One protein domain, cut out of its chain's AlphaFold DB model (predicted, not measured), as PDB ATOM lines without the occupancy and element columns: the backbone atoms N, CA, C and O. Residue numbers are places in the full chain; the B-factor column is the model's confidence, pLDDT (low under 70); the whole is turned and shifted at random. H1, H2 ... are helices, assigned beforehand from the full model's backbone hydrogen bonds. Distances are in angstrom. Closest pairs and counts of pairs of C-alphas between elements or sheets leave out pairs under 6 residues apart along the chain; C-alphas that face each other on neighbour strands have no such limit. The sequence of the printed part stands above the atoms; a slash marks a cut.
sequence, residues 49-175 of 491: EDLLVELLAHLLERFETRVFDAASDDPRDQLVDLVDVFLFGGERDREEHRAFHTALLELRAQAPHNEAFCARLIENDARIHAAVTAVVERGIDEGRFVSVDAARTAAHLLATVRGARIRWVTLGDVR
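Overview. This is residues 49 to 175 of the 491 residues of the protein "HTH tetR-type domain-containing protein" of Halobacteriales archaeon QS_8_69_73 (UniProt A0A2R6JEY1). Two helices, H1 and H4, run side by side the same way, with H2 folding back at one end of H1 to pack on H4. H5 starts on H4, slants away from it past the end of H2, and reaches H3, which packs on H1 as well. You will find 127 residues with five named helices, H1 to H5 in order, and no named strand; the class is all helix. The whole is compact, with a radius of gyration of the C-alphas of 15.3 A and spans of 47 by 35 by 24 A.

Arrangement. Begin with H1, residues 49 to 68, and H2, residues 75 to 87: this hairpin only just touches, with 3 pairs of C-alphas within 8 A, the closest those of Val 67 and Leu 82 at 6.1 A. H4, residues 115 to 141, touches H1 the same way at a shallow tilt of 8 degrees; look at the closest C-alphas, Val 53 and Phe 117, 6.0 A apart. H4 touches H2 with residues 132 to 139 alone, opposite ways at a shallow tilt of 28 degrees, the closest C-alphas being Pro 75 and Gly 139 at 5.0 A. H1, H2 and H4 form an up-and-down bundle, each running against the one before it. H5, residues 150 to 171, touches H4 at a steep tilt of 55 degrees, the closest C-alphas being Thr 133 and Ala 151 at 5.3 A. H5 also touches H2, with the C-alphas of Leu 87 and Arg 165 closest at 6.1 A. H3, residues 94 to 106, touches H5 about perpendicular at 77 degrees, closest at the C-alphas of Thr 102 and Val 169, 6.0 A. H3 only just touches H1, with 3 pairs within 8 A, the closest C-alphas being Leu 56 and Leu 104 at 7.3 A. H1 and H5 are apart. Every O i to N i+4 pair is within hydrogen-bond range in H2, H3, H4 and H5, and 15 of 16 are in H1.

Along the chain. Find C-alpha 49 at (240.141, 563.778, 484.826); from there H1 runs 28.3 A. H4 runs 38.6 A from C-alpha 115 at (243.540, 553.699, 481.863). H5 runs 31.3 A to C-alpha 171 at (256.969, 559.845, 506.436); H2 and H3 are shorter.

Size, cuts and confidence. The C-alphas farthest apart are those of Glu 49 and Gly 143, 47.4 A. The printed part has no cut, and its four links are short. Residues 91 to 96, of which 94 to 96 belong to H3, stand free. Look for pLDDT under 70 at residues 70 to 71, 89 to 93 and 173 to 175; the mean of the printed part is 87.6.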
ATOM      1  N   GLU A  49     239.292 564.934 485.067       92.88
ATOM      2  CA  GLU A  49     240.141 563.778 484.826       92.88
ATOM      3  C   GLU A  49     241.032 563.985 483.589       92.88
ATOM      4  O   GLU A  49     242.221 563.686 483.675       92.88
ATOM      5  N   ASP A  50     240.531 564.587 482.504       92.75
ATOM      6  CA  ASP A  50     241.331 564.944 481.314       92.75
ATOM      7  C   ASP A  50     242.427 565.967 481.647       92.75
ATOM      8  O   ASP A  50     243.584 565.836 481.239       92.75
ATOM      9  N   LEU A  51     242.079 566.973 482.453       95.31
ATOM     10  CA  LEU A  51     243.021 567.968 482.960       95.31
ATOM     11  C   LEU A  51     244.089 567.343 483.876       95.31
ATOM     12  O   LEU A  51     245.251 567.753 483.857       95.31
ATOM     13  N   LEU A  52     243.737 566.308 484.640       96.38
ATOM     14  CA  LEU A  52     244.684 565.590 485.494       96.38
ATOM     15  C   LEU A  52     245.516 564.540 484.727       96.38
ATOM     16  O   LEU A  52     246.654 564.289 485.126       96.38
ATOM     17  N   VAL A  53     245.026 564.007 483.597       95.69
ATOM     18  CA  VAL A  53     245.846 563.276 482.607       95.69
ATOM     19  C   VAL A  53     246.899 564.210 482.011       95.69
ATOM     20  O   VAL A  53     248.076 563.852 481.975       95.69
ATOM     21  N   GLU A  54     246.507 565.417 481.595       95.44
ATOM     22  CA  GLU A  54     247.431 566.421 481.056       95.44
ATOM     23  C   GLU A  54     248.467 566.857 482.102       95.44
ATOM     24  O   GLU A  54     249.663 566.898 481.812       95.44
ATOM     25  N   LEU A  55     248.042 567.121 483.343       96.31
ATOM     26  CA  LEU A  55     248.965 567.441 484.431       96.31
ATOM     27  C   LEU A  55     249.942 566.290 484.694       96.31
ATOM     28  O   LEU A  55     251.142 566.525 484.833       96.31
ATOM     29  N   LEU A  56     249.469 565.043 484.730       96.44
ATOM     30  CA  LEU A  56     250.348 563.884 484.855       96.44
ATOM     31  C   LEU A  56     251.343 563.818 483.686       96.44
ATOM     32  O   LEU A  56     252.531 563.599 483.916       96.44
ATOM     33  N   ALA A  57     250.892 564.052 482.452       94.19
ATOM     34  CA  ALA A  57     251.752 564.082 481.278       94.19
ATOM     35  C   ALA A  57     252.834 565.170 481.372       94.19
ATOM     36  O   ALA A  57     254.001 564.862 481.127       94.19
ATOM     37  N   HIS A  58     252.470 566.380 481.803       91.81
ATOM     38  CA  HIS A  58     253.387 567.500 482.013       91.81
ATOM     39  C   HIS A  58     254.395 567.241 483.146       91.81
ATOM     40  O   HIS A  58     255.588 567.508 482.995       91.81
ATOM     41  N   LEU A  59     253.955 566.695 484.287       92.19
ATOM     42  CA  LEU A  59     254.847 566.402 485.415       92.19
ATOM     43  C   LEU A  59     255.841 565.280 485.090       92.19
ATOM     44  O   LEU A  59     256.968 565.310 485.586       92.19
ATOM     45  N   LEU A  60     255.445 564.302 484.269       92.25
ATOM     46  CA  LEU A  60     256.349 563.257 483.784       92.25
ATOM     47  C   LEU A  60     257.350 563.827 482.769       92.25
ATOM     48  O   LEU A  60     258.537 563.574 482.920       92.25
ATOM     49  N   GLU A  61     256.941 564.701 481.845       90.19
ATOM     50  CA  GLU A  61     257.875 565.401 480.941       90.19
ATOM     51  C   GLU A  61     258.861 566.305 481.698       90.19
ATOM     52  O   GLU A  61     260.071 566.175 481.519       90.19
ATOM     53  N   ARG A  62     258.392 567.124 482.654       85.25
ATOM     54  CA  ARG A  62     259.260 567.909 483.562       85.25
ATOM     55  C   ARG A  62     260.191 567.015 484.397       85.25
ATOM     56  O   ARG A  62     261.166 567.504 484.973       85.25
ATOM     57  N   PHE A  63     259.903 565.722 484.535       83.56
ATOM     58  CA  PHE A  63     260.807 564.762 485.164       83.56
ATOM     59  C   PHE A  63     261.796 564.144 484.163       83.56
ATOM     60  O   PHE A  63     262.988 564.099 484.455       83.56
ATOM     61  N   GLU A  64     261.327 563.730 482.987       86.06
ATOM     62  CA  GLU A  64     262.145 563.184 481.903       86.06
ATOM     63  C   GLU A  64     263.211 564.177 481.434       86.06
ATOM     64  O   GLU A  64     264.375 563.792 481.366       86.06
ATOM     65  N   THR A  65     262.877 565.456 481.224       86.00
ATOM     66  CA  THR A  65     263.861 566.497 480.871       86.00
ATOM     67  C   THR A  65     265.019 566.535 481.872       86.00
ATOM     68  O   THR A  65     266.168 566.402 481.477       86.00
ATOM     69  N   ARG A  66     264.742 566.562 483.185       79.62
ATOM     70  CA  ARG A  66     265.792 566.546 484.226       79.62
ATOM     71  C   ARG A  66     266.623 565.258 484.259       79.62
ATOM     72  O   ARG A  66     267.735 565.283 484.772       79.62
ATOM     73  N   VAL A  67     266.092 564.142 483.760       77.69
ATOM     74  CA  VAL A  67     266.811 562.862 483.646       77.69
ATOM     75  C   VAL A  67     267.687 562.813 482.393       77.69
ATOM     76  O   VAL A  67     268.790 562.279 482.455       77.69
ATOM     77  N   PHE A  68     267.238 563.379 481.274       79.94
ATOM     78  CA  PHE A  68     268.025 563.428 480.039       79.94
ATOM     79  C   PHE A  68     269.075 564.554 480.048       79.94
ATOM     80  O   PHE A  68     270.174 564.349 479.538       79.94
ATOM     81  N   ASP A  69     268.793 565.678 480.715       80.44
ATOM     82  CA  ASP A  69     269.736 566.783 480.945       80.44
ATOM     83  C   ASP A  69     270.854 566.418 481.944       80.44
ATOM     84  O   ASP A  69     271.883 567.092 481.997       80.44
ATOM     85  N   ALA A  70     270.692 565.339 482.724       66.69
ATOM     86  CA  ALA A  70     271.720 564.777 483.608       66.69
ATOM     87  C   ALA A  70     272.798 564.008 482.808       66.69
ATOM     88  O   ALA A  70     273.109 562.843 483.072       66.69
ATOM     89  N   ALA A  71     273.338 564.651 481.774       68.50
ATOM     90  CA  ALA A  71     274.402 564.133 480.934       68.50
ATOM     91  C   ALA A  71     275.771 564.416 481.573       68.50
ATOM     92  O   ALA A  71     276.193 565.564 481.692       68.50
ATOM     93  N   SER A  72     276.468 563.347 481.955       79.19
ATOM     94  CA  SER A  72     277.888 563.366 482.311       79.19
ATOM     95  C   SER A  72     278.607 562.310 481.478       79.19
ATOM     96  O   SER A  72     278.063 561.222 481.242       79.19
ATOM     97  N   ASP A  73     279.814 562.637 481.014       82.50
ATOM     98  CA  ASP A  73     280.595 561.767 480.135       82.50
ATOM     99  C   ASP A  73     280.957 560.451 480.833       82.50
ATOM    100  O   ASP A  73     280.836 559.386 480.228       82.50
ATOM    101  N   ASP A  74     281.308 560.491 482.126       88.75
ATOM    102  CA  ASP A  74     281.546 559.290 482.931       88.75
ATOM    103  C   ASP A  74     280.213 558.587 483.269       88.75
ATOM    104  O   ASP A  74     279.406 559.146 484.021       88.75
ATOM    105  N   PRO A  75     279.988 557.336 482.809       90.12
ATOM    106  CA  PRO A  75     278.825 556.532 483.189       90.12
ATOM    107  C   PRO A  75     278.608 556.444 484.702       90.12
ATOM    108  O   PRO A  75     277.471 556.345 485.165       90.12
ATOM    109  N   ARG A  76     279.691 556.473 485.490       88.12
ATOM    110  CA  ARG A  76     279.644 556.397 486.950       88.12
ATOM    111  C   ARG A  76     279.036 557.655 487.563       88.12
ATOM    112  O   ARG A  76     278.169 557.528 488.423       88.12
ATOM    113  N   ASP A  77     279.481 558.836 487.145       87.75
ATOM    114  CA  ASP A  77     278.981 560.095 487.702       87.75
ATOM    115  C   ASP A  77     277.613 560.461 487.110       87.75
ATOM    116  O   ASP A  77     276.753 560.919 487.855       87.75
ATOM    117  N   GLN A  78     277.327 560.106 485.849       89.25
ATOM    118  CA  GLN A  78     275.964 560.172 485.307       89.25
ATOM    119  C   GLN A  78     274.973 559.335 486.133       89.25
ATOM    120  O   GLN A  78     273.856 559.775 486.400       89.25
ATOM    121  N   LEU A  79     275.361 558.133 486.572       89.06
ATOM    122  CA  LEU A  79     274.495 557.294 487.404       89.06
ATOM    123  C   LEU A  79     274.255 557.891 488.804       89.06
ATOM    124  O   LEU A  79     273.206 557.635 489.396       89.06
ATOM    125  N   VAL A  80     275.193 558.692 489.322       85.62
ATOM    126  CA  VAL A  80     275.029 559.447 490.575       85.62
ATOM    127  C   VAL A  80     274.106 560.649 490.361       85.62
ATOM    128  O   VAL A  80     273.072 560.704 491.023       85.62
ATOM    129  N   ASP A  81     274.397 561.515 489.380       84.38
ATOM    130  CA  ASP A  81     273.578 562.689 489.029       84.38
ATOM    131  C   ASP A  81     272.104 562.291 488.778       84.38
ATOM    132  O   ASP A  81     271.175 562.958 489.242       84.38
ATOM    133  N   LEU A  82     271.864 561.147 488.123       85.69
ATOM    134  CA  LEU A  82     270.524 560.576 487.961       85.69
ATOM    135  C   LEU A  82     269.849 560.261 489.307       85.69
ATOM    136  O   LEU A  82     268.696 560.638 489.519       85.69
ATOM    137  N   VAL A  83     270.535 559.570 490.223       84.12
ATOM    138  CA  VAL A  83     269.997 559.214 491.551       84.12
ATOM    139  C   VAL A  83     269.726 560.464 492.400       84.12
ATOM    140  O   VAL A  83     268.685 560.521 493.058       84.12
ATOM    141  N   ASP A  84     270.582 561.484 492.320       80.69
ATOM    142  CA  ASP A  84     270.353 562.809 492.910       80.69
ATOM    143  C   ASP A  84     269.076 563.471 492.353       80.69
ATOM    144  O   ASP A  84     268.207 563.906 493.119       80.69
ATOM    145  N   VAL A  85     268.884 563.475 491.028       82.06
ATOM    146  CA  VAL A  85     267.660 563.984 490.375       82.06
ATOM    147  C   VAL A  85     266.408 563.206 490.799       82.06
ATOM    148  O   VAL A  85     265.353 563.810 491.016       82.06
ATOM    149  N   PHE A  86     266.492 561.881 490.960       78.81
ATOM    150  CA  PHE A  86     265.351 561.060 491.378       78.81
ATOM    151  C   PHE A  86     264.910 561.269 492.835       78.81
ATOM    152  O   PHE A  86     263.732 561.016 493.120       78.81
ATOM    153  N   LEU A  87     265.837 561.614 493.739       77.69
ATOM    154  CA  LEU A  87     265.633 561.598 495.198       77.69
ATOM    155  C   LEU A  87     265.639 562.984 495.864       77.69
ATOM    156  O   LEU A  87     265.032 563.125 496.927       77.69
ATOM    157  N   PHE A  88     266.333 563.967 495.279       70.00
ATOM    158  CA  PHE A  88     266.499 565.317 495.838       70.00
ATOM    159  C   PHE A  88     266.186 566.434 494.835       70.00
ATOM    160  O   PHE A  88     265.805 567.524 495.255       70.00
ATOM    161  N   GLY A  89     266.276 566.162 493.527       64.06
ATOM    162  CA  GLY A  89     265.759 567.051 492.478       64.06
ATOM    163  C   GLY A  89     266.663 568.215 492.079       64.06
ATOM    164  O   GLY A  89     266.177 569.149 491.442       64.06
ATOM    165  N   GLY A  90     267.951 568.148 492.422       60.91
ATOM    166  CA  GLY A  90     268.909 569.244 492.269       60.91
ATOM    167  C   GLY A  90     268.926 570.187 493.478       60.91
ATOM    168  O   GLY A  90     268.193 570.014 494.445       60.91
ATOM    169  N   GLU A  91     269.783 571.208 493.439       50.78
ATOM    170  CA  GLU A  91     270.046 572.086 494.595       50.78
ATOM    171  C   GLU A  91     268.903 573.067 494.936       50.78
ATOM    172  O   GLU A  91     268.994 573.813 495.912       50.78
ATOM    173  N   ARG A  92     267.833 573.111 494.132       53.16
ATOM    174  CA  ARG A  92     266.772 574.124 494.230       53.16
ATOM    175  C   ARG A  92     265.517 573.552 494.886       53.16
ATOM    176  O   ARG A  92     264.734 572.861 494.248       53.16
ATOM    177  N   ASP A  93     265.369 573.922 496.154       68.19
ATOM    178  CA  ASP A  93     264.206 573.744 497.028       68.19
ATOM    179  C   ASP A  93     263.719 572.295 497.274       68.19
ATOM    180  O   ASP A  93     262.988 571.680 496.491       68.19
ATOM    181  N   ARG A  94     264.052 571.772 498.465       75.31
ATOM    182  CA  ARG A  94     263.554 570.474 498.950       75.31
ATOM    183  C   ARG A  94     262.042 570.467 499.199       75.31
ATOM    184  O   ARG A  94     261.454 569.387 499.180       75.31
ATOM    185  N   GLU A  95     261.410 571.613 499.455       81.06
ATOM    186  CA  GLU A  95     259.959 571.712 499.634       81.06
ATOM    187  C   GLU A  95     259.234 571.664 498.283       81.06
ATOM    188  O   GLU A  95     258.308 570.861 498.153       81.06
ATOM    189  N   GLU A  96     259.715 572.362 497.241       83.44
ATOM    190  CA  GLU A  96     259.184 572.189 495.875       83.44
ATOM    191  C   GLU A  96     259.367 570.739 495.392       83.44
ATOM    192  O   GLU A  96     258.422 570.122 494.892       83.44
ATOM    193  N   HIS A  97     260.547 570.143 495.608       83.62
ATOM    194  CA  HIS A  97     260.793 568.738 495.264       83.62
ATOM    195  C   HIS A  97     259.855 567.775 496.014       83.62
ATOM    196  O   HIS A  97     259.362 566.794 495.441       83.62
ATOM    197  N   ARG A  98     259.555 568.063 497.290       85.19
ATOM    198  CA  ARG A  98     258.615 567.267 498.085       85.19
ATOM    199  C   ARG A  98     257.176 567.442 497.604       85.19
ATOM    200  O   ARG A  98     256.468 566.440 497.505       85.19
ATOM    201  N   ALA A  99     256.746 568.661 497.284       88.88
ATOM    202  CA  ALA A  99     255.423 568.938 496.724       88.88
ATOM    203  C   ALA A  99     255.232 568.197 495.391       88.88
ATOM    204  O   ALA A  99     254.296 567.406 495.253       88.88
ATOM    205  N   PHE A 100     256.206 568.317 494.480       89.56
ATOM    206  CA  PHE A 100     256.244 567.616 493.197       89.56
ATOM    207  C   PHE A 100     256.065 566.101 493.352       89.56
ATOM    208  O   PHE A 100     255.249 565.484 492.666       89.56
ATOM    209  N   HIS A 101     256.790 565.478 494.285       88.69
ATOM    210  CA  HIS A 101     256.678 564.038 494.522       88.69
ATOM    211  C   HIS A 101     255.506 563.606 495.409       88.69
ATOM    212  O   HIS A 101     255.169 562.422 495.392       88.69
ATOM    213  N   THR A 102     254.840 564.534 496.098       91.62
ATOM    214  CA  THR A 102     253.546 564.288 496.753       91.62
ATOM    215  C   THR A 102     252.432 564.246 495.706       91.62
ATOM    216  O   THR A 102     251.789 563.209 495.548       91.62
ATOM    217  N   ALA A 103     252.304 565.288 494.879       93.00
ATOM    218  CA  ALA A 103     251.358 565.336 493.760       93.00
ATOM    219  C   ALA A 103     251.520 564.131 492.807       93.00
ATOM    220  O   ALA A 103     250.556 563.443 492.468       93.00
ATOM    221  N   LEU A 104     252.761 563.794 492.439       92.19
ATOM    222  CA  LEU A 104     253.074 562.662 491.557       92.19
ATOM    223  C   LEU A 104     252.991 561.275 492.247       92.19
ATOM    224  O   LEU A 104     253.190 560.246 491.591       92.19
ATOM    225  N   LEU A 105     252.730 561.218 493.556       93.06
ATOM    226  CA  LEU A 105     252.325 559.997 494.264       93.06
ATOM    227  C   LEU A 105     250.797 559.857 494.257       93.06
ATOM    228  O   LEU A 105     250.289 558.784 493.934       93.06
ATOM    229  N   GLU A 106     250.074 560.939 494.538       94.44
ATOM    230  CA  GLU A 106     248.606 560.961 494.554       94.44
ATOM    231  C   GLU A 106     248.001 560.687 493.173       94.44
ATOM    232  O   GLU A 106     247.083 559.873 493.060       94.44
ATOM    233  N   LEU A 107     248.578 561.260 492.109       94.75
ATOM    234  CA  LEU A 107     248.210 560.932 490.728       94.75
ATOM    235  C   LEU A 107     248.513 559.458 490.402       94.75
ATOM    236  O   LEU A 107     247.683 558.766 489.819       94.75
ATOM    237  N   ARG A 108     249.662 558.918 490.838       93.44
ATOM    238  CA  ARG A 108     249.998 557.493 490.622       93.44
ATOM    239  C   ARG A 108     249.026 556.531 491.300       93.44
ATOM    240  O   ARG A 108     248.816 555.442 490.773       93.44
ATOM    241  N   ALA A 109     248.421 556.920 492.422       94.62
ATOM    242  CA  ALA A 109     247.426 556.103 493.111       94.62
ATOM    243  C   ALA A 109     246.131 555.896 492.295       94.62
ATOM    244  O   ALA A 109     245.404 554.947 492.571       94.62
ATOM    245  N   GLN A 110     245.871 556.720 491.271       94.94
ATOM    246  CA  GLN A 110     244.678 556.618 490.416       94.94
ATOM    247  C   GLN A 110     244.848 555.646 489.240       94.94
ATOM    248  O   GLN A 110     243.864 555.204 488.655       94.94
ATOM    249  N   ALA A 111     246.086 555.284 488.887       95.12
ATOM    250  CA  ALA A 111     246.383 554.433 487.732       95.12
ATOM    251  C   ALA A 111     245.674 553.054 487.718       95.12
ATOM    252  O   ALA A 111     245.319 552.604 486.632       95.12
ATOM    253  N   PRO A 112     245.391 552.385 488.860       95.62
ATOM    254  CA  PRO A 112     244.572 551.164 488.886       95.62
ATOM    255  C   PRO A 112     243.091 551.370 488.514       95.62
ATOM    256  O   PRO A 112     242.351 550.392 488.409       95.62
ATOM    257  N   HIS A 113     242.645 552.622 488.370       93.94
ATOM    258  CA  HIS A 113     241.251 553.016 488.141       93.94
ATOM    259  C   HIS A 113     241.074 553.954 486.932       93.94
ATOM    260  O   HIS A 113     239.946 554.291 486.588       93.94
ATOM    261  N   ASN A 114     242.166 554.365 486.277       94.31
ATOM    262  CA  ASN A 114     242.156 555.236 485.106       94.31
ATOM    263  C   ASN A 114     243.189 554.741 484.074       94.31
ATOM    264  O   ASN A 114     244.399 554.746 484.321       94.31
ATOM    265  N   GLU A 115     242.706 554.308 482.907       95.56
ATOM    266  CA  GLU A 115     243.540 553.699 481.863       95.56
ATOM    267  C   GLU A 115     244.512 554.693 481.212       95.56
ATOM    268  O   GLU A 115     245.646 554.320 480.915       95.56
ATOM    269  N   ALA A 116     244.127 555.965 481.060       95.19
ATOM    270  CA  ALA A 116     244.994 557.006 480.502       95.19
ATOM    271  C   ALA A 116     246.172 557.326 481.440       95.19
ATOM    272  O   ALA A 116     247.322 557.406 480.998       95.19
ATOM    273  N   PHE A 117     245.914 557.401 482.753       95.44
ATOM    274  CA  PHE A 117     246.964 557.489 483.774       95.44
ATOM    275  C   PHE A 117     247.907 556.280 483.702       95.44
ATOM    276  O   PHE A 117     249.129 556.442 483.722       95.44
ATOM    277  N   CYS A 118     247.349 555.069 483.606       96.31
ATOM    278  CA  CYS A 118     248.116 553.829 483.521       96.31
ATOM    279  C   CYS A 118     249.024 553.802 482.279       96.31
ATOM    280  O   CYS A 118     250.232 553.589 482.407       96.31
ATOM    281  N   ALA A 119     248.479 554.105 481.098       95.94
ATOM    282  CA  ALA A 119     249.217 554.145 479.838       95.94
ATOM    283  C   ALA A 119     250.384 555.145 479.881       95.94
ATOM    284  O   ALA A 119     251.520 554.787 479.560       95.94
ATOM    285  N   ARG A 120     250.137 556.374 480.353       95.00
ATOM    286  CA  ARG A 120     251.163 557.423 480.442       95.00
ATOM    287  C   ARG A 120     252.259 557.097 481.465       95.00
ATOM    288  O   ARG A 120     253.425 557.430 481.259       95.00
ATOM    289  N   LEU A 121     251.915 556.394 482.546       94.62
ATOM    290  CA  LEU A 121     252.890 555.908 483.525       94.62
ATOM    291  C   LEU A 121     253.732 554.740 483.001       94.62
ATOM    292  O   LEU A 121     254.927 554.712 483.287       94.62
ATOM    293  N   ILE A 122     253.147 553.820 482.227       95.19
ATOM    294  CA  ILE A 122     253.877 552.736 481.545       95.19
ATOM    295  C   ILE A 122     254.870 553.314 480.529       95.19
ATOM    296  O   ILE A 122     256.012 552.861 480.467       95.19
ATOM    297  N   GLU A 123     254.465 554.339 479.773       94.19
ATOM    298  CA  GLU A 123     255.333 555.022 478.814       94.19
ATOM    299  C   GLU A 123     256.566 555.639 479.498       94.19
ATOM    300  O   GLU A 123     257.698 555.304 479.138       94.19
ATOM    301  N   ASN A 124     256.363 556.473 480.526       93.00
ATOM    302  CA  ASN A 124     257.462 557.051 481.307       93.00
ATOM    303  C   ASN A 124     258.336 555.955 481.943       93.00
ATOM    304  O   ASN A 124     259.558 556.078 481.966       93.00
ATOM    305  N   ASP A 125     257.746 554.903 482.523       92.25
ATOM    306  CA  ASP A 125     258.508 553.814 483.153       92.25
ATOM    307  C   ASP A 125     259.461 553.152 482.146       92.25
ATOM    308  O   ASP A 125     260.650 553.017 482.432       92.25
ATOM    309  N   ALA A 126     258.981 552.862 480.932       93.56
ATOM    310  CA  ALA A 126     259.790 552.306 479.852       93.56
ATOM    311  C   ALA A 126     260.892 553.268 479.364       93.56
ATOM    312  O   ALA A 126     262.037 552.837 479.205       93.56
ATOM    313  N   ARG A 127     260.580 554.559 479.164       92.81
ATOM    314  CA  ARG A 127     261.553 555.598 478.759       92.81
ATOM    315  C   ARG A 127     262.689 555.730 479.779       92.81
ATOM    316  O   ARG A 127     263.864 555.612 479.430       92.81
ATOM    317  N   ILE A 128     262.335 555.899 481.054       91.44
ATOM    318  CA  ILE A 128     263.280 556.027 482.169       91.44
ATOM    319  C   ILE A 128     264.108 554.747 482.353       91.44
ATOM    320  O   ILE A 128     265.318 554.813 482.581       91.44
ATOM    321  N   HIS A 129     263.488 553.572 482.229       93.62
ATOM    322  CA  HIS A 129     264.200 552.302 482.328       93.62
ATOM    323  C   HIS A 129     265.199 552.118 481.180       93.62
ATOM    324  O   HIS A 129     266.314 551.665 481.428       93.62
ATOM    325  N   ALA A 130     264.848 552.488 479.945       93.88
ATOM    326  CA  ALA A 130     265.775 552.442 478.815       93.88
ATOM    327  C   ALA A 130     266.980 553.376 479.022       93.88
ATOM    328  O   ALA A 130     268.115 552.952 478.809       93.88
ATOM    329  N   ALA A 131     266.745 554.600 479.512       91.94
ATOM    330  CA  ALA A 131     267.798 555.568 479.818       91.94
ATOM    331  C   ALA A 131     268.811 555.017 480.840       91.94
ATOM    332  O   ALA A 131     270.007 554.966 480.559       91.94
ATOM    333  N   VAL A 132     268.339 554.523 481.992       92.75
ATOM    334  CA  VAL A 132     269.221 553.950 483.027       92.75
ATOM    335  C   VAL A 132     269.933 552.688 482.526       92.75
ATOM    336  O   VAL A 132     271.120 552.523 482.803       92.75
ATOM    337  N   THR A 133     269.265 551.820 481.753       95.81
ATOM    338  CA  THR A 133     269.922 550.650 481.142       95.81
ATOM    339  C   THR A 133     271.090 551.077 480.250       95.81
ATOM    340  O   THR A 133     272.172 550.518 480.392       95.81
ATOM    341  N   ALA A 134     270.917 552.092 479.395       94.62
ATOM    342  CA  ALA A 134     271.965 552.560 478.487       94.62
ATOM    343  C   ALA A 134     273.198 553.128 479.222       94.62
ATOM    344  O   ALA A 134     274.325 552.908 478.780       94.62
ATOM    345  N   VAL A 135     273.015 553.804 480.365       94.00
ATOM    346  CA  VAL A 135     274.136 554.256 481.219       94.00
ATOM    347  C   VAL A 135     274.895 553.064 481.808       94.00
ATOM    348  O   VAL A 135     276.126 553.057 481.825       94.00
ATOM    349  N   VAL A 136     274.181 552.023 482.251       94.56
ATOM    350  CA  VAL A 136     274.802 550.806 482.796       94.56
ATOM    351  C   VAL A 136     275.516 549.997 481.709       94.56
ATOM    352  O   VAL A 136     276.633 549.546 481.945       94.56
ATOM    353  N   GLU A 137     274.930 549.853 480.518       96.19
ATOM    354  CA  GLU A 137     275.581 549.217 479.362       96.19
ATOM    355  C   GLU A 137     276.858 549.973 478.965       96.19
ATOM    356  O   GLU A 137     277.926 549.364 478.910       96.19
ATOM    357  N   ARG A 138     276.790 551.306 478.815       95.19
ATOM    358  CA  ARG A 138     277.959 552.140 478.488       95.19
ATOM    359  C   ARG A 138     279.079 551.998 479.522       95.19
ATOM    360  O   ARG A 138     280.234 551.820 479.154       95.19
ATOM    361  N   GLY A 139     278.748 552.000 480.813       94.12
ATOM    362  CA  GLY A 139     279.735 551.803 481.878       94.12
ATOM    363  C   GLY A 139     280.335 550.397 481.949       94.12
ATOM    364  O   GLY A 139     281.455 550.256 482.438       94.12
ATOM    365  N   ILE A 140     279.654 549.366 481.442       94.88
ATOM    366  CA  ILE A 140     280.236 548.025 481.273       94.88
ATOM    367  C   ILE A 140     281.202 548.017 480.079       94.88
ATOM    368  O   ILE A 140     282.322 547.527 480.219       94.88
ATOM    369  N   ASP A 141     280.801 548.590 478.941       95.25
ATOM    370  CA  ASP A 141     281.615 548.640 477.717       95.25
ATOM    371  C   ASP A 141     282.883 549.506 477.890       95.25
ATOM    372  O   ASP A 141     283.955 549.143 477.410       95.25
ATOM    373  N   GLU A 142     282.800 550.605 478.650       94.31
ATOM    374  CA  GLU A 142     283.947 551.429 479.071       94.31
ATOM    375  C   GLU A 142     284.787 550.805 480.210       94.31
ATOM    376  O   GLU A 142     285.798 551.374 480.626       94.31
ATOM    377  N   GLY A 143     284.372 549.667 480.780       92.50
ATOM    378  CA  GLY A 143     285.058 549.019 481.905       92.50
ATOM    379  C   GLY A 143     284.963 549.759 483.250       92.50
ATOM    380  O   GLY A 143     285.662 549.393 484.197       92.50
ATOM    381  N   ARG A 144     284.096 550.777 483.370       91.88
ATOM    382  CA  ARG A 144     283.806 551.495 484.631       91.88
ATOM    383  C   ARG A 144     283.035 550.631 485.632       91.88
ATOM    384  O   ARG A 144     283.169 550.821 486.840       91.88
ATOM    385  N   PHE A 145     282.220 549.705 485.133       91.62
ATOM    386  CA  PHE A 145     281.361 548.818 485.912       91.62
ATOM    387  C   PHE A 145     281.707 547.344 485.678       91.62
ATOM    388  O   PHE A 145     282.130 546.932 484.600       91.62
ATOM    389  N   VAL A 146     281.444 546.513 486.690       91.00
ATOM    390  CA  VAL A 146     281.410 545.052 486.520       91.00
ATOM    391  C   VAL A 146     280.311 544.637 485.537       91.00
ATOM    392  O   VAL A 146     279.196 545.151 485.591       91.00
ATOM    393  N   SER A 147     280.606 543.657 484.678       93.56
ATOM    394  CA  SER A 147     279.623 543.088 483.748       93.56
ATOM    395  C   SER A 147     278.450 542.448 484.505       93.56
ATOM    396  O   SER A 147     278.639 541.522 485.299       93.56
ATOM    397  N   VAL A 148     277.239 542.957 484.263       94.06
ATOM    398  CA  VAL A 148     275.978 542.534 484.893       94.06
ATOM    399  C   VAL A 148     274.832 542.518 483.876       94.06
ATOM    400  O   VAL A 148     274.952 543.032 482.766       94.06
ATOM    401  N   ASP A 149     273.694 541.945 484.267       94.56
ATOM    402  CA  ASP A 149     272.413 542.105 483.568       94.56
ATOM    403  C   ASP A 149     271.935 543.563 483.722       94.56
ATOM    404  O   ASP A 149     271.249 543.902 484.687       94.56
ATOM    405  N   ALA A 150     272.356 544.429 482.792       95.06
ATOM    406  CA  ALA A 150     272.146 545.875 482.857       95.06
ATOM    407  C   ALA A 150     270.666 546.257 483.010       95.06
ATOM    408  O   ALA A 150     270.331 547.101 483.842       95.06
ATOM    409  N   ALA A 151     269.768 545.579 482.288       93.69
ATOM    410  CA  ALA A 151     268.331 545.805 482.393       93.69
ATOM    411  C   ALA A 151     267.796 545.440 483.790       93.69
ATOM    412  O   ALA A 151     267.100 546.239 484.417       93.69
ATOM    413  N   ARG A 152     268.163 544.277 484.345       93.50
ATOM    414  CA  ARG A 152     267.773 543.905 485.719       93.50
ATOM    415  C   ARG A 152     268.369 544.847 486.767       93.50
ATOM    416  O   ARG A 152     267.725 545.129 487.775       93.50
ATOM    417  N   THR A 153     269.589 545.332 486.544       93.25
ATOM    418  CA  THR A 153     270.253 546.299 487.423       93.25
ATOM    419  C   THR A 153     269.543 547.656 487.402       93.25
ATOM    420  O   THR A 153     269.256 548.191 488.472       93.25
ATOM    421  N   ALA A 154     269.163 548.162 486.225       92.81
ATOM    422  CA  ALA A 154     268.344 549.365 486.078       92.81
ATOM    423  C   ALA A 154     266.978 549.216 486.773       92.81
ATOM    424  O   ALA A 154     266.592 550.087 487.556       92.81
ATOM    425  N   ALA A 155     266.291 548.081 486.584       92.56
ATOM    426  CA  ALA A 155     265.034 547.773 487.271       92.56
ATOM    427  C   ALA A 155     265.178 547.824 488.804       92.56
ATOM    428  O   ALA A 155     264.357 548.430 489.494       92.56
ATOM    429  N   HIS A 156     266.239 547.215 489.348       92.31
ATOM    430  CA  HIS A 156     266.492 547.176 490.789       92.31
ATOM    431  C   HIS A 156     266.850 548.554 491.371       92.31
ATOM    432  O   HIS A 156     266.346 548.914 492.440       92.31
ATOM    433  N   LEU A 157     267.657 549.347 490.656       90.75
ATOM    434  CA  LEU A 157     267.978 550.726 491.029       90.75
ATOM    435  C   LEU A 157     266.702 551.579 491.078       90.75
ATOM    436  O   LEU A 157     266.396 552.182 492.106       90.75
ATOM    437  N   LEU A 158     265.913 551.564 490.000       90.50
ATOM    438  CA  LEU A 158     264.680 552.343 489.877       90.50
ATOM    439  C   LEU A 158     263.612 551.925 490.895       90.50
ATOM    440  O   LEU A 158     262.911 552.789 491.423       90.50
ATOM    441  N   ALA A 159     263.501 550.633 491.218       90.94
ATOM    442  CA  ALA A 159     262.623 550.144 492.282       90.94
ATOM    443  C   ALA A 159     263.069 550.637 493.672       90.94
ATOM    444  O   ALA A 159     262.247 551.140 494.440       90.94
ATOM    445  N   THR A 160     264.369 550.558 493.971       89.94
ATOM    446  CA  THR A 160     264.960 551.016 495.243       89.94
ATOM    447  C   THR A 160     264.744 552.515 495.448       89.94
ATOM    448  O   THR A 160     264.206 552.941 496.471       89.94
ATOM    449  N   VAL A 161     265.074 553.309 494.431       87.62
ATOM    450  CA  VAL A 161     264.885 554.765 494.383       87.62
ATOM    451  C   VAL A 161     263.409 555.148 494.553       87.62
ATOM    452  O   VAL A 161     263.070 556.011 495.364       87.62
ATOM    453  N   ARG A 162     262.498 554.461 493.852       86.56
ATOM    454  CA  ARG A 162     261.043 554.672 493.959       86.56
ATOM    455  C   ARG A 162     260.520 554.371 495.364       86.56
ATOM    456  O   ARG A 162     259.734 555.157 495.888       86.56
ATOM    457  N   GLY A 163     260.986 553.289 495.989       88.75
ATOM    458  CA  GLY A 163     260.646 552.934 497.370       88.75
ATOM    459  C   GLY A 163     261.158 553.951 498.394       88.75
ATOM    460  O   GLY A 163     260.392 554.401 499.248       88.75
ATOM    461  N   ALA A 164     262.420 554.376 498.273       86.06
ATOM    462  CA  ALA A 164     263.016 555.406 499.125       86.06
ATOM    463  C   ALA A 164     262.245 556.735 499.041       86.06
ATOM    464  O   ALA A 164     261.914 557.329 500.069       86.06
ATOM    465  N   ARG A 165     261.873 557.152 497.827       85.25
ATOM    466  CA  ARG A 165     261.098 558.370 497.573       85.25
ATOM    467  C   ARG A 165     259.681 558.323 498.142       85.25
ATOM    468  O   ARG A 165     259.261 559.283 498.780       85.25
ATOM    469  N   ILE A 166     258.957 557.213 497.966       87.50
ATOM    470  CA  ILE A 166     257.628 557.029 498.579       87.50
ATOM    471  C   ILE A 166     257.748 557.104 500.106       87.50
ATOM    472  O   ILE A 166     257.015 557.855 500.747       87.50
ATOM    473  N   ARG A 167     258.735 556.412 500.696       87.06
ATOM    474  CA  ARG A 167     259.013 556.476 502.138       87.06
ATOM    475  C   ARG A 167     259.268 557.916 502.609       87.06
ATOM    476  O   ARG A 167     258.742 558.303 503.651       87.06
ATOM    477  N   TRP A 168     260.054 558.697 501.867       84.19
ATOM    478  CA  TRP A 168     260.357 560.095 502.186       84.19
ATOM    479  C   TRP A 168     259.126 561.008 502.088       84.19
ATOM    480  O   TRP A 168     258.857 561.762 503.020       84.19
ATOM    481  N   VAL A 169     258.315 560.890 501.033       85.31
ATOM    482  CA  VAL A 169     257.059 561.651 500.889       85.31
ATOM    483  C   VAL A 169     256.092 561.347 502.040       85.31
ATOM    484  O   VAL A 169     255.643 562.272 502.725       85.31
ATOM    485  N   THR A 170     255.814 560.062 502.291       86.88
ATOM    486  CA  THR A 170     254.801 559.596 503.256       86.88
ATOM    487  C   THR A 170     255.209 559.788 504.718       86.88
ATOM    488  O   THR A 170     254.348 560.014 505.567       86.88
ATOM    489  N   LEU A 171     256.502 559.683 505.053       84.56
ATOM    490  CA  LEU A 171     256.969 559.845 506.436       84.56
ATOM    491  C   LEU A 171     257.531 561.244 506.725       84.56
ATOM    492  O   LEU A 171     257.428 561.695 507.867       84.56
ATOM    493  N   GLY A 172     258.114 561.915 505.729       72.12
ATOM    494  CA  GLY A 172     259.083 562.998 505.921       72.12
ATOM    495  C   GLY A 172     260.441 562.472 506.404       72.12
ATOM    496  O   GLY A 172     260.677 561.259 506.444       72.12
ATOM    497  N   ASP A 173     261.313 563.381 506.850       65.00
ATOM    498  CA  ASP A 173     262.615 563.062 507.462       65.00
ATOM    499  C   ASP A 173     262.458 562.470 508.878       65.00
ATOM    500  O   ASP A 173     262.870 563.030 509.895       65.00
ATOM    501  N   VAL A 174     261.835 561.291 508.962       46.84
ATOM    502  CA  VAL A 174     261.728 560.516 510.200       46.84
ATOM    503  C   VAL A 174     263.046 559.801 510.455       46.84
ATOM    504  O   VAL A 174     263.277 558.684 509.975       46.84
ATOM    505  N   ARG A 175     263.871 560.427 511.297       46.91
ATOM    506  CA  ARG A 175     264.934 559.739 512.032       46.91
ATOM    507  C   ARG A 175     264.312 558.598 512.853       46.91
ATOM    508  O   ARG A 175     263.312 558.847 513.541       46.91
TER     509      ARG A 175